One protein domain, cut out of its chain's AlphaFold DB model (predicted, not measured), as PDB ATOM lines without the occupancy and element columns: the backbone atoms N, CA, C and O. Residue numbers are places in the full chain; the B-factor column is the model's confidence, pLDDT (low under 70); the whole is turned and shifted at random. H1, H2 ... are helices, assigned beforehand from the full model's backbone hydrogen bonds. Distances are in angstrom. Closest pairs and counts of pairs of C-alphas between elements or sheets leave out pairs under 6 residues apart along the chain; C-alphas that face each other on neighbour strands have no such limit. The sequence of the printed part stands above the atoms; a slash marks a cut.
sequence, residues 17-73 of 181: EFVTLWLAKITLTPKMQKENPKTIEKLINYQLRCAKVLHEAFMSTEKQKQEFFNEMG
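What this domain is: This is residues 17 to 73 of the 181 residues of the protein "ORF6C domain-containing protein" of Clostridium botulinum C/D str. DC5 (UniProt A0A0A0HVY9). One long helix, H2, makes the long side of a flat bracket, with a short helix at each end turned toward the same side: H1 near its beginning and H3 at its other end, where H2 and H3 make a corner of nearly a right angle. The stretch of residues 17 to 29, with no named element, runs along the side of H2 toward H1. The printed part has 57 residues with three named helices, in the order H1, H2, H3, and no named strand; the class is all helix. The whole is loose, with a radius of gyration of the C-alphas of 14.4 A, and the outline is a rod, 44 by 19 by 10 A.

Where its parts are: The printed part begins with C-alpha 17 at (-38.471, 6.525, -43.506), and residues 17 to 29 hold no named element. H1 is residues 30 to 35, Pro 30 to Glu 35, 8.8 A from first to last C-alpha, with C-alpha 30 at (-49.235, 10.669, -20.698). H2, the longest helix, is residues 37 to 59, Pro 37 to Met 59, and measures 32.0 A. H3 is residues 62 to 71, Glu 62 to Glu 71, measures 14.1 A and ends with C-alpha 71 at (-29.442, 22.325, -48.021).

How they stand to each other: H1 and H2 are close but not clearly touching, with 2 pairs of C-alphas within 8 A; their closest C-alphas, those of Gln 33 and Ile 40, are 6.1 A apart. They run opposite ways at a steep tilt of 53 degrees. H2 touches H3 only at the corner by their link, with residues 57 to 59 of H2 alone. The closest C-alphas of these two helices, those of Met 59 and Lys 65, are 4.7 A apart, and their lines are about perpendicular, at 79 degrees. H1 and H3 are apart. In H1, H2 and H3 every O i to N i+4 pair is within hydrogen-bond range.

The domain as a whole: The two C-alphas farthest apart, those of Glu 35 and Lys 63, are 44.4 A from each other, and the first and last printed C-alphas, of Glu 17 and Gly 73, are 20.7 A apart. The printed part has no cut. The links from H1 to H2, of 1 residue, and from H2 to H3, of 2 residues, are both tight. The C-alphas of residues 17 to 29 lie 3 to 17 A from the mean of all C-alphas. Residues 34 to 39, of which 37 to 39 belong to H2, stand free. The mean pLDDT of the printed part is 88.5, and one residue, Gly 73, is under 70.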
ATOM      1  N   GLU A  17     -37.140   5.897 -43.464       87.62
ATOM      2  CA  GLU A  17     -38.471   6.525 -43.506       87.62
ATOM      3  C   GLU A  17     -38.761   7.411 -42.283       87.62
ATOM      4  O   GLU A  17     -39.549   8.353 -42.352       87.62
ATOM      5  N   PHE A  18     -38.121   7.129 -41.147       89.00
ATOM      6  CA  PHE A  18     -38.302   7.880 -39.906       89.00
ATOM      7  C   PHE A  18     -37.251   8.973 -39.705       89.00
ATOM      8  O   PHE A  18     -37.371   9.753 -38.757       89.00
ATOM      9  N   VAL A  19     -36.246   9.075 -40.582       86.31
ATOM     10  CA  VAL A  19     -35.184  10.089 -40.474       86.31
ATOM     11  C   VAL A  19     -35.739  11.493 -40.643       86.31
ATOM     12  O   VAL A  19     -35.218  12.402 -40.025       86.31
ATOM     13  N   THR A  20     -36.809  11.699 -41.407       86.31
ATOM     14  CA  THR A  20     -37.439  13.018 -41.594       86.31
ATOM     15  C   THR A  20     -38.523  13.318 -40.555       86.31
ATOM     16  O   THR A  20     -39.032  14.437 -40.493       86.31
ATOM     17  N   LEU A  21     -38.861  12.354 -39.688       88.19
ATOM     18  CA  LEU A  21     -39.962  12.489 -38.731       88.19
ATOM     19  C   LEU A  21     -39.727  13.617 -37.718       88.19
ATOM     20  O   LEU A  21     -40.689  14.182 -37.211       88.19
ATOM     21  N   TRP A  22     -38.472  13.980 -37.426       85.94
ATOM     22  CA  TRP A  22     -38.170  15.094 -36.518       85.94
ATOM     23  C   TRP A  22     -38.696  16.444 -37.021       85.94
ATOM     24  O   TRP A  22     -38.951  17.312 -36.192       85.94
ATOM     25  N   LEU A  23     -38.945  16.601 -38.328       85.31
ATOM     26  CA  LEU A  23     -39.583  17.793 -38.898       85.31
ATOM     27  C   LEU A  23     -41.080  17.888 -38.556       85.31
ATOM     28  O   LEU A  23     -41.633  18.983 -38.519       85.31
ATOM     29  N   ALA A  24     -41.747  16.755 -38.304       84.88
ATOM     30  CA  ALA A  24     -43.198  16.671 -38.093       84.88
ATOM     31  C   ALA A  24     -43.591  16.016 -36.756       84.88
ATOM     32  O   ALA A  24     -44.756  15.669 -36.543       84.88
ATOM     33  N   LYS A  25     -42.627  15.815 -35.851       89.75
ATOM     34  CA  LYS A  25     -42.845  15.103 -34.591       89.75
ATOM     35  C   LYS A  25     -43.712  15.932 -33.647       89.75
ATOM     36  O   LYS A  25     -43.357  17.037 -33.251       89.75
ATOM     37  N   ILE A  26     -44.808  15.332 -33.203       87.94
ATOM     38  CA  ILE A  26     -45.699  15.864 -32.178       87.94
ATOM     39  C   ILE A  26     -45.428  15.106 -30.878       87.94
ATOM     40  O   ILE A  26     -45.556  13.882 -30.812       87.94
ATOM     41  N   THR A  27     -45.071  15.829 -29.818       89.12
ATOM     42  CA  THR A  27     -44.843  15.234 -28.495       89.12
ATOM     43  C   THR A  27     -46.172  14.845 -27.849       89.12
ATOM     44  O   THR A  27     -47.022  15.692 -27.585       89.12
ATOM     45  N   LEU A  28     -46.346  13.553 -27.570       88.06
ATOM     46  CA  LEU A  28     -47.560  13.002 -26.965       88.06
ATOM     47  C   LEU A  28     -47.362  12.842 -25.455       88.06
ATOM     48  O   LEU A  28     -46.428  12.172 -25.018       88.06
ATOM     49  N   THR A  29     -48.231  13.457 -24.647       89.62
ATOM     50  CA  THR A  29     -48.101  13.417 -23.180       89.62
ATOM     51  C   THR A  29     -48.913  12.273 -22.551       89.62
ATOM     52  O   THR A  29     -49.989  11.934 -23.053       89.62
ATOM     53  N   PRO A  30     -48.482  11.717 -21.398       88.44
ATOM     54  CA  PRO A  30     -49.235  10.669 -20.698       88.44
ATOM     55  C   PRO A  30     -50.653  11.096 -20.292       88.44
ATOM     56  O   PRO A  30     -51.569  10.275 -20.253       88.44
ATOM     57  N   LYS A  31     -50.853  12.391 -20.010       90.88
ATOM     58  CA  LYS A  31     -52.166  12.964 -19.688       90.88
ATOM     59  C   LYS A  31     -53.118  12.873 -20.885       90.88
ATOM     60  O   LYS A  31     -54.218  12.352 -20.738       90.88
ATOM     61  N   MET A  32     -52.660  13.270 -22.076       85.12
ATOM     62  CA  MET A  32     -53.447  13.163 -23.314       85.12
ATOM     63  C   MET A  32     -53.830  11.714 -23.634       85.12
ATOM     64  O   MET A  32     -54.926  11.461 -24.129       85.12
ATOM     65  N   GLN A  33     -52.954  10.759 -23.319       86.38
ATOM     66  CA  GLN A  33     -53.219   9.336 -23.525       86.38
ATOM     67  C   GLN A  33     -54.305   8.786 -22.596       86.38
ATOM     68  O   GLN A  33     -55.096   7.948 -23.028       86.38
ATOM     69  N   LYS A  34     -54.380   9.278 -21.354       88.88
ATOM     70  CA  LYS A  34     -55.442   8.913 -20.405       88.88
ATOM     71  C   LYS A  34     -56.776   9.580 -20.739       88.88
ATOM     72  O   LYS A  34     -57.810   8.933 -20.650       88.88
ATOM     73  N   GLU A  35     -56.746  10.856 -21.109       91.00
ATOM     74  CA  GLU A  35     -57.958  11.653 -21.329       91.00
ATOM     75  C   GLU A  35     -58.606  11.383 -22.690       91.00
ATOM     76  O   GLU A  35     -59.832  11.370 -22.794       91.00
ATOM     77  N   ASN A  36     -57.814  11.164 -23.746       88.69
ATOM     78  CA  ASN A  36     -58.357  10.952 -25.084       88.69
ATOM     79  C   ASN A  36     -57.483  10.019 -25.950       88.69
ATOM     80  O   ASN A  36     -56.797  10.471 -26.877       88.69
ATOM     81  N   PRO A  37     -57.531   8.696 -25.698       89.00
ATOM     82  CA  PRO A  37     -56.693   7.720 -26.397       89.00
ATOM     83  C   PRO A  37     -56.961   7.664 -27.908       89.00
ATOM     84  O   PRO A  37     -56.029   7.493 -28.692       89.00
ATOM     85  N   LYS A  38     -58.207   7.897 -28.347       90.81
ATOM     86  CA  LYS A  38     -58.563   7.927 -29.780       90.81
ATOM     87  C   LYS A  38     -57.867   9.066 -30.528       90.81
ATOM     88  O   LYS A  38     -57.511   8.921 -31.695       90.81
ATOM     89  N   THR A  39     -57.673  10.210 -29.873       88.50
ATOM     90  CA  THR A  39     -56.951  11.345 -30.466       88.50
ATOM     91  C   THR A  39     -55.461  11.046 -30.578       88.50
ATOM     92  O   THR A  39     -54.864  11.340 -31.609       88.50
ATOM     93  N   ILE A  40     -54.873  10.389 -29.574       91.62
ATOM     94  CA  ILE A  40     -53.480   9.924 -29.630       91.62
ATOM     95  C   ILE A  40     -53.254   8.978 -30.809       91.62
ATOM     96  O   ILE A  40     -52.323   9.180 -31.583       91.62
ATOM     97  N   GLU A  41     -54.130   7.992 -30.991       91.38
ATOM     98  CA  GLU A  41     -54.035   7.047 -32.106       91.38
ATOM     99  C   GLU A  41     -54.093   7.756 -33.468       91.38
ATOM    100  O   GLU A  41     -53.317   7.447 -34.376       91.38
ATOM    101  N   LYS A  42     -54.960   8.765 -33.610       92.38
ATOM    102  CA  LYS A  42     -55.002   9.605 -34.815       92.38
ATOM    103  C   LYS A  42     -53.694  10.368 -35.017       92.38
ATOM    104  O   LYS A  42     -53.167  10.350 -36.123       92.38
ATOM    105  N   LEU A  43     -53.150  11.001 -33.977       92.06
ATOM    106  CA  LEU A  43     -51.891  11.756 -34.053       92.06
ATOM    107  C   LEU A  43     -50.697  10.865 -34.411       92.06
ATOM    108  O   LEU A  43     -49.830  11.282 -35.175       92.06
ATOM    109  N   ILE A  44     -50.654   9.634 -33.901       91.44
ATOM    110  CA  ILE A  44     -49.642   8.646 -34.296       91.44
ATOM    111  C   ILE A  44     -49.803   8.305 -35.779       91.44
ATOM    112  O   ILE A  44     -48.841   8.398 -36.534       91.44
ATOM    113  N   ASN A  45     -51.021   7.985 -36.221       92.75
ATOM    114  CA  ASN A  45     -51.290   7.688 -37.627       92.75
ATOM    115  C   ASN A  45     -50.930   8.853 -38.560       92.75
ATOM    116  O   ASN A  45     -50.383   8.624 -39.637       92.75
ATOM    117  N   TYR A  46     -51.199  10.096 -38.153       92.25
ATOM    118  CA  TYR A  46     -50.780  11.276 -38.905       92.25
ATOM    119  C   TYR A  46     -49.259  11.365 -39.007       92.25
ATOM    120  O   TYR A  46     -48.751  11.486 -40.116       92.25
ATOM    121  N   GLN A  47     -48.532  11.215 -37.897       92.81
ATOM    122  CA  GLN A  47     -47.066  11.234 -37.915       92.81
ATOM    123  C   GLN A  47     -46.482  10.130 -38.810       92.81
ATOM    124  O   GLN A  47     -45.570  10.407 -39.580       92.81
ATOM    125  N   LEU A  48     -47.038   8.913 -38.778       91.75
ATOM    126  CA  LEU A  48     -46.605   7.808 -39.646       91.75
ATOM    127  C   LEU A  48     -46.833   8.106 -41.135       91.75
ATOM    128  O   LEU A  48     -45.980   7.803 -41.966       91.75
ATOM    129  N   ARG A  49     -47.974   8.712 -41.486       91.81
ATOM    130  CA  ARG A  49     -48.252   9.138 -42.868       91.81
ATOM    131  C   ARG A  49     -47.320  10.266 -43.300       91.81
ATOM    132  O   ARG A  49     -46.794  10.216 -44.404       91.81
ATOM    133  N   CYS A  50     -47.082  11.241 -42.424       91.31
ATOM    134  CA  CYS A  50     -46.132  12.320 -42.674       91.31
ATOM    135  C   CYS A  50     -44.712  11.786 -42.885       91.31
ATOM    136  O   CYS A  50     -44.059  12.247 -43.810       91.31
ATOM    137  N   ALA A  51     -44.261  10.792 -42.108       91.31
ATOM    138  CA  ALA A  51     -42.949  10.155 -42.284       91.31
ATOM    139  C   ALA A  51     -42.738   9.697 -43.732       91.31
ATOM    140  O   ALA A  51     -41.768  10.077 -44.376       91.31
ATOM    141  N   LYS A  52     -43.719   8.957 -44.267       91.88
ATOM    142  CA  LYS A  52     -43.681   8.441 -45.638       91.88
ATOM    143  C   LYS A  52     -43.650   9.554 -46.675       91.88
ATOM    144  O   LYS A  52     -42.799   9.531 -47.550       91.88
ATOM    145  N   VAL A  53     -44.533  10.545 -46.541       93.62
ATOM    146  CA  VAL A  53     -44.605  11.680 -47.476       93.62
ATOM    147  C   VAL A  53     -43.305  12.490 -47.466       93.62
ATOM    148  O   VAL A  53     -42.807  12.863 -48.521       93.62
ATOM    149  N   LEU A  54     -42.730  12.744 -46.287       92.25
ATOM    150  CA  LEU A  54     -41.477  13.491 -46.154       92.25
ATOM    151  C   LEU A  54     -40.284  12.682 -46.673       92.25
ATOM    152  O   LEU A  54     -39.421  13.233 -47.346       92.25
ATOM    153  N   HIS A  55     -40.226  11.381 -46.383       91.88
ATOM    154  CA  HIS A  55     -39.202  10.498 -46.938       91.88
ATOM    155  C   HIS A  55     -39.287  10.440 -48.468       91.88
ATOM    156  O   HIS A  55     -38.274  10.571 -49.141       91.88
ATOM    157  N   GLU A  56     -40.483  10.328 -49.038       92.88
ATOM    158  CA  GLU A  56     -40.663  10.322 -50.489       92.88
ATOM    159  C   GLU A  56     -40.266  11.664 -51.126       92.88
ATOM    160  O   GLU A  56     -39.599  11.687 -52.161       92.88
ATOM    161  N   ALA A  57     -40.597  12.783 -50.476       91.69
ATOM    162  CA  ALA A  57     -40.261  14.118 -50.960       91.69
ATOM    163  C   ALA A  57     -38.751  14.412 -50.924       91.69
ATOM    164  O   ALA A  57     -38.223  14.997 -51.870       91.69
ATOM    165  N   PHE A  58     -38.058  14.010 -49.853       90.00
ATOM    166  CA  PHE A  58     -36.665  14.403 -49.606       90.00
ATOM    167  C   PHE A  58     -35.637  13.296 -49.847       90.00
ATOM    168  O   PHE A  58     -34.457  13.586 -50.008       90.00
ATOM    169  N   MET A  59     -36.049  12.028 -49.833       89.50
ATOM    170  CA  MET A  59     -35.136  10.883 -49.767       89.50
ATOM    171  C   MET A  59     -35.496   9.723 -50.707       89.50
ATOM    172  O   MET A  59     -34.877   8.666 -50.612       89.50
ATOM    173  N   SER A  60     -36.439   9.888 -51.644       90.06
ATOM    174  CA  SER A  60     -36.797   8.805 -52.580       90.06
ATOM    175  C   SER A  60     -35.682   8.451 -53.571       90.06
ATOM    176  O   SER A  60     -35.635   7.325 -54.065       90.06
ATOM    177  N   THR A  61     -34.755   9.375 -53.840       92.88
ATOM    178  CA  THR A  61     -33.574   9.138 -54.681       92.88
ATOM    179  C   THR A  61     -32.295   9.622 -54.008       92.88
ATOM    180  O   THR A  61     -32.312  10.579 -53.237       92.88
ATOM    181  N   GLU A  62     -31.155   9.022 -54.359       87.12
ATOM    182  CA  GLU A  62     -29.841   9.457 -53.856       87.12
ATOM    183  C   GLU A  62     -29.539  10.925 -54.190       87.12
ATOM    184  O   GLU A  62     -28.939  11.634 -53.385       87.12
ATOM    185  N   LYS A  63     -30.028  11.422 -55.336       89.31
ATOM    186  CA  LYS A  63     -29.886  12.833 -55.707       89.31
ATOM    187  C   LYS A  63     -30.641  13.752 -54.740       89.31
ATOM    188  O   LYS A  63     -30.049  14.706 -54.246       89.31
ATOM    189  N   GLN A  64     -31.906  13.450 -54.434       89.44
ATOM    190  CA  GLN A  64     -32.695  14.237 -53.478       89.44
ATOM    191  C   GLN A  64     -32.119  14.162 -52.066       89.44
ATOM    192  O   GLN A  64     -32.038  15.190 -51.403       89.44
ATOM    193  N   LYS A  65     -31.641  12.986 -51.633       87.81
ATOM    194  CA  LYS A  65     -30.943  12.843 -50.346       87.81
ATOM    195  C   LYS A  65     -29.745  13.778 -50.277       87.81
ATOM    196  O   LYS A  65     -29.561  14.487 -49.294       87.81
ATOM    197  N   GLN A  66     -28.934  13.787 -51.330       83.69
ATOM    198  CA  GLN A  66     -27.727  14.595 -51.372       83.69
ATOM    199  C   GLN A  66     -28.043  16.094 -51.417       83.69
ATOM    200  O   GLN A  66     -27.420  16.854 -50.682       83.69
ATOM    201  N   GLU A  67     -29.039  16.518 -52.201       86.56
ATOM    202  CA  GLU A  67     -29.542  17.899 -52.201       86.56
ATOM    203  C   GLU A  67     -30.072  18.305 -50.818       86.56
ATOM    204  O   GLU A  67     -29.634  19.315 -50.279       86.56
ATOM    205  N   PHE A  68     -30.903  17.475 -50.186       85.38
ATOM    206  CA  PHE A  68     -31.443  17.713 -48.847       85.38
ATOM    207  C   PHE A  68     -30.352  17.836 -47.775       85.38
ATOM    208  O   PHE A  68     -30.382  18.753 -46.953       85.38
ATOM    209  N   PHE A  69     -29.351  16.949 -47.783       82.12
ATOM    210  CA  PHE A  69     -28.229  17.028 -46.843       82.12
ATOM    211  C   PHE A  69     -27.339  18.251 -47.084       82.12
ATOM    212  O   PHE A  69     -26.801  18.803 -46.123       82.12
ATOM    213  N   ASN A  70     -27.211  18.691 -48.338       79.31
ATOM    214  CA  ASN A  70     -26.492  19.912 -48.688       79.31
ATOM    215  C   ASN A  70     -27.259  21.169 -48.250       79.31
ATOM    216  O   ASN A  70     -26.657  22.068 -47.670       79.31
ATOM    217  N   GLU A  71     -28.577  21.221 -48.467       81.75
ATOM    218  CA  GLU A  71     -29.442  22.325 -48.021       81.75
ATOM    219  C   GLU A  71     -29.511  22.436 -46.496       81.75
ATOM    220  O   GLU A  71     -29.536  23.543 -45.960       81.75
ATOM    221  N   MET A  72     -29.473  21.309 -45.776       77.00
ATOM    222  CA  MET A  72     -29.380  21.313 -44.312       77.00
ATOM    223  C   MET A  72     -28.050  21.859 -43.773       77.00
ATOM    224  O   MET A  72     -27.901  21.959 -42.558       77.00
ATOM    225  N   GLY A  73     -27.080  22.197 -44.632       67.38
ATOM    226  CA  GLY A  73     -25.823  22.862 -44.264       67.38
ATOM    227  C   GLY A  73     -24.818  21.989 -43.506       67.38
ATOM    228  O   GLY A  73     -23.634  22.313 -43.450       67.38
TER     229      GLY A  73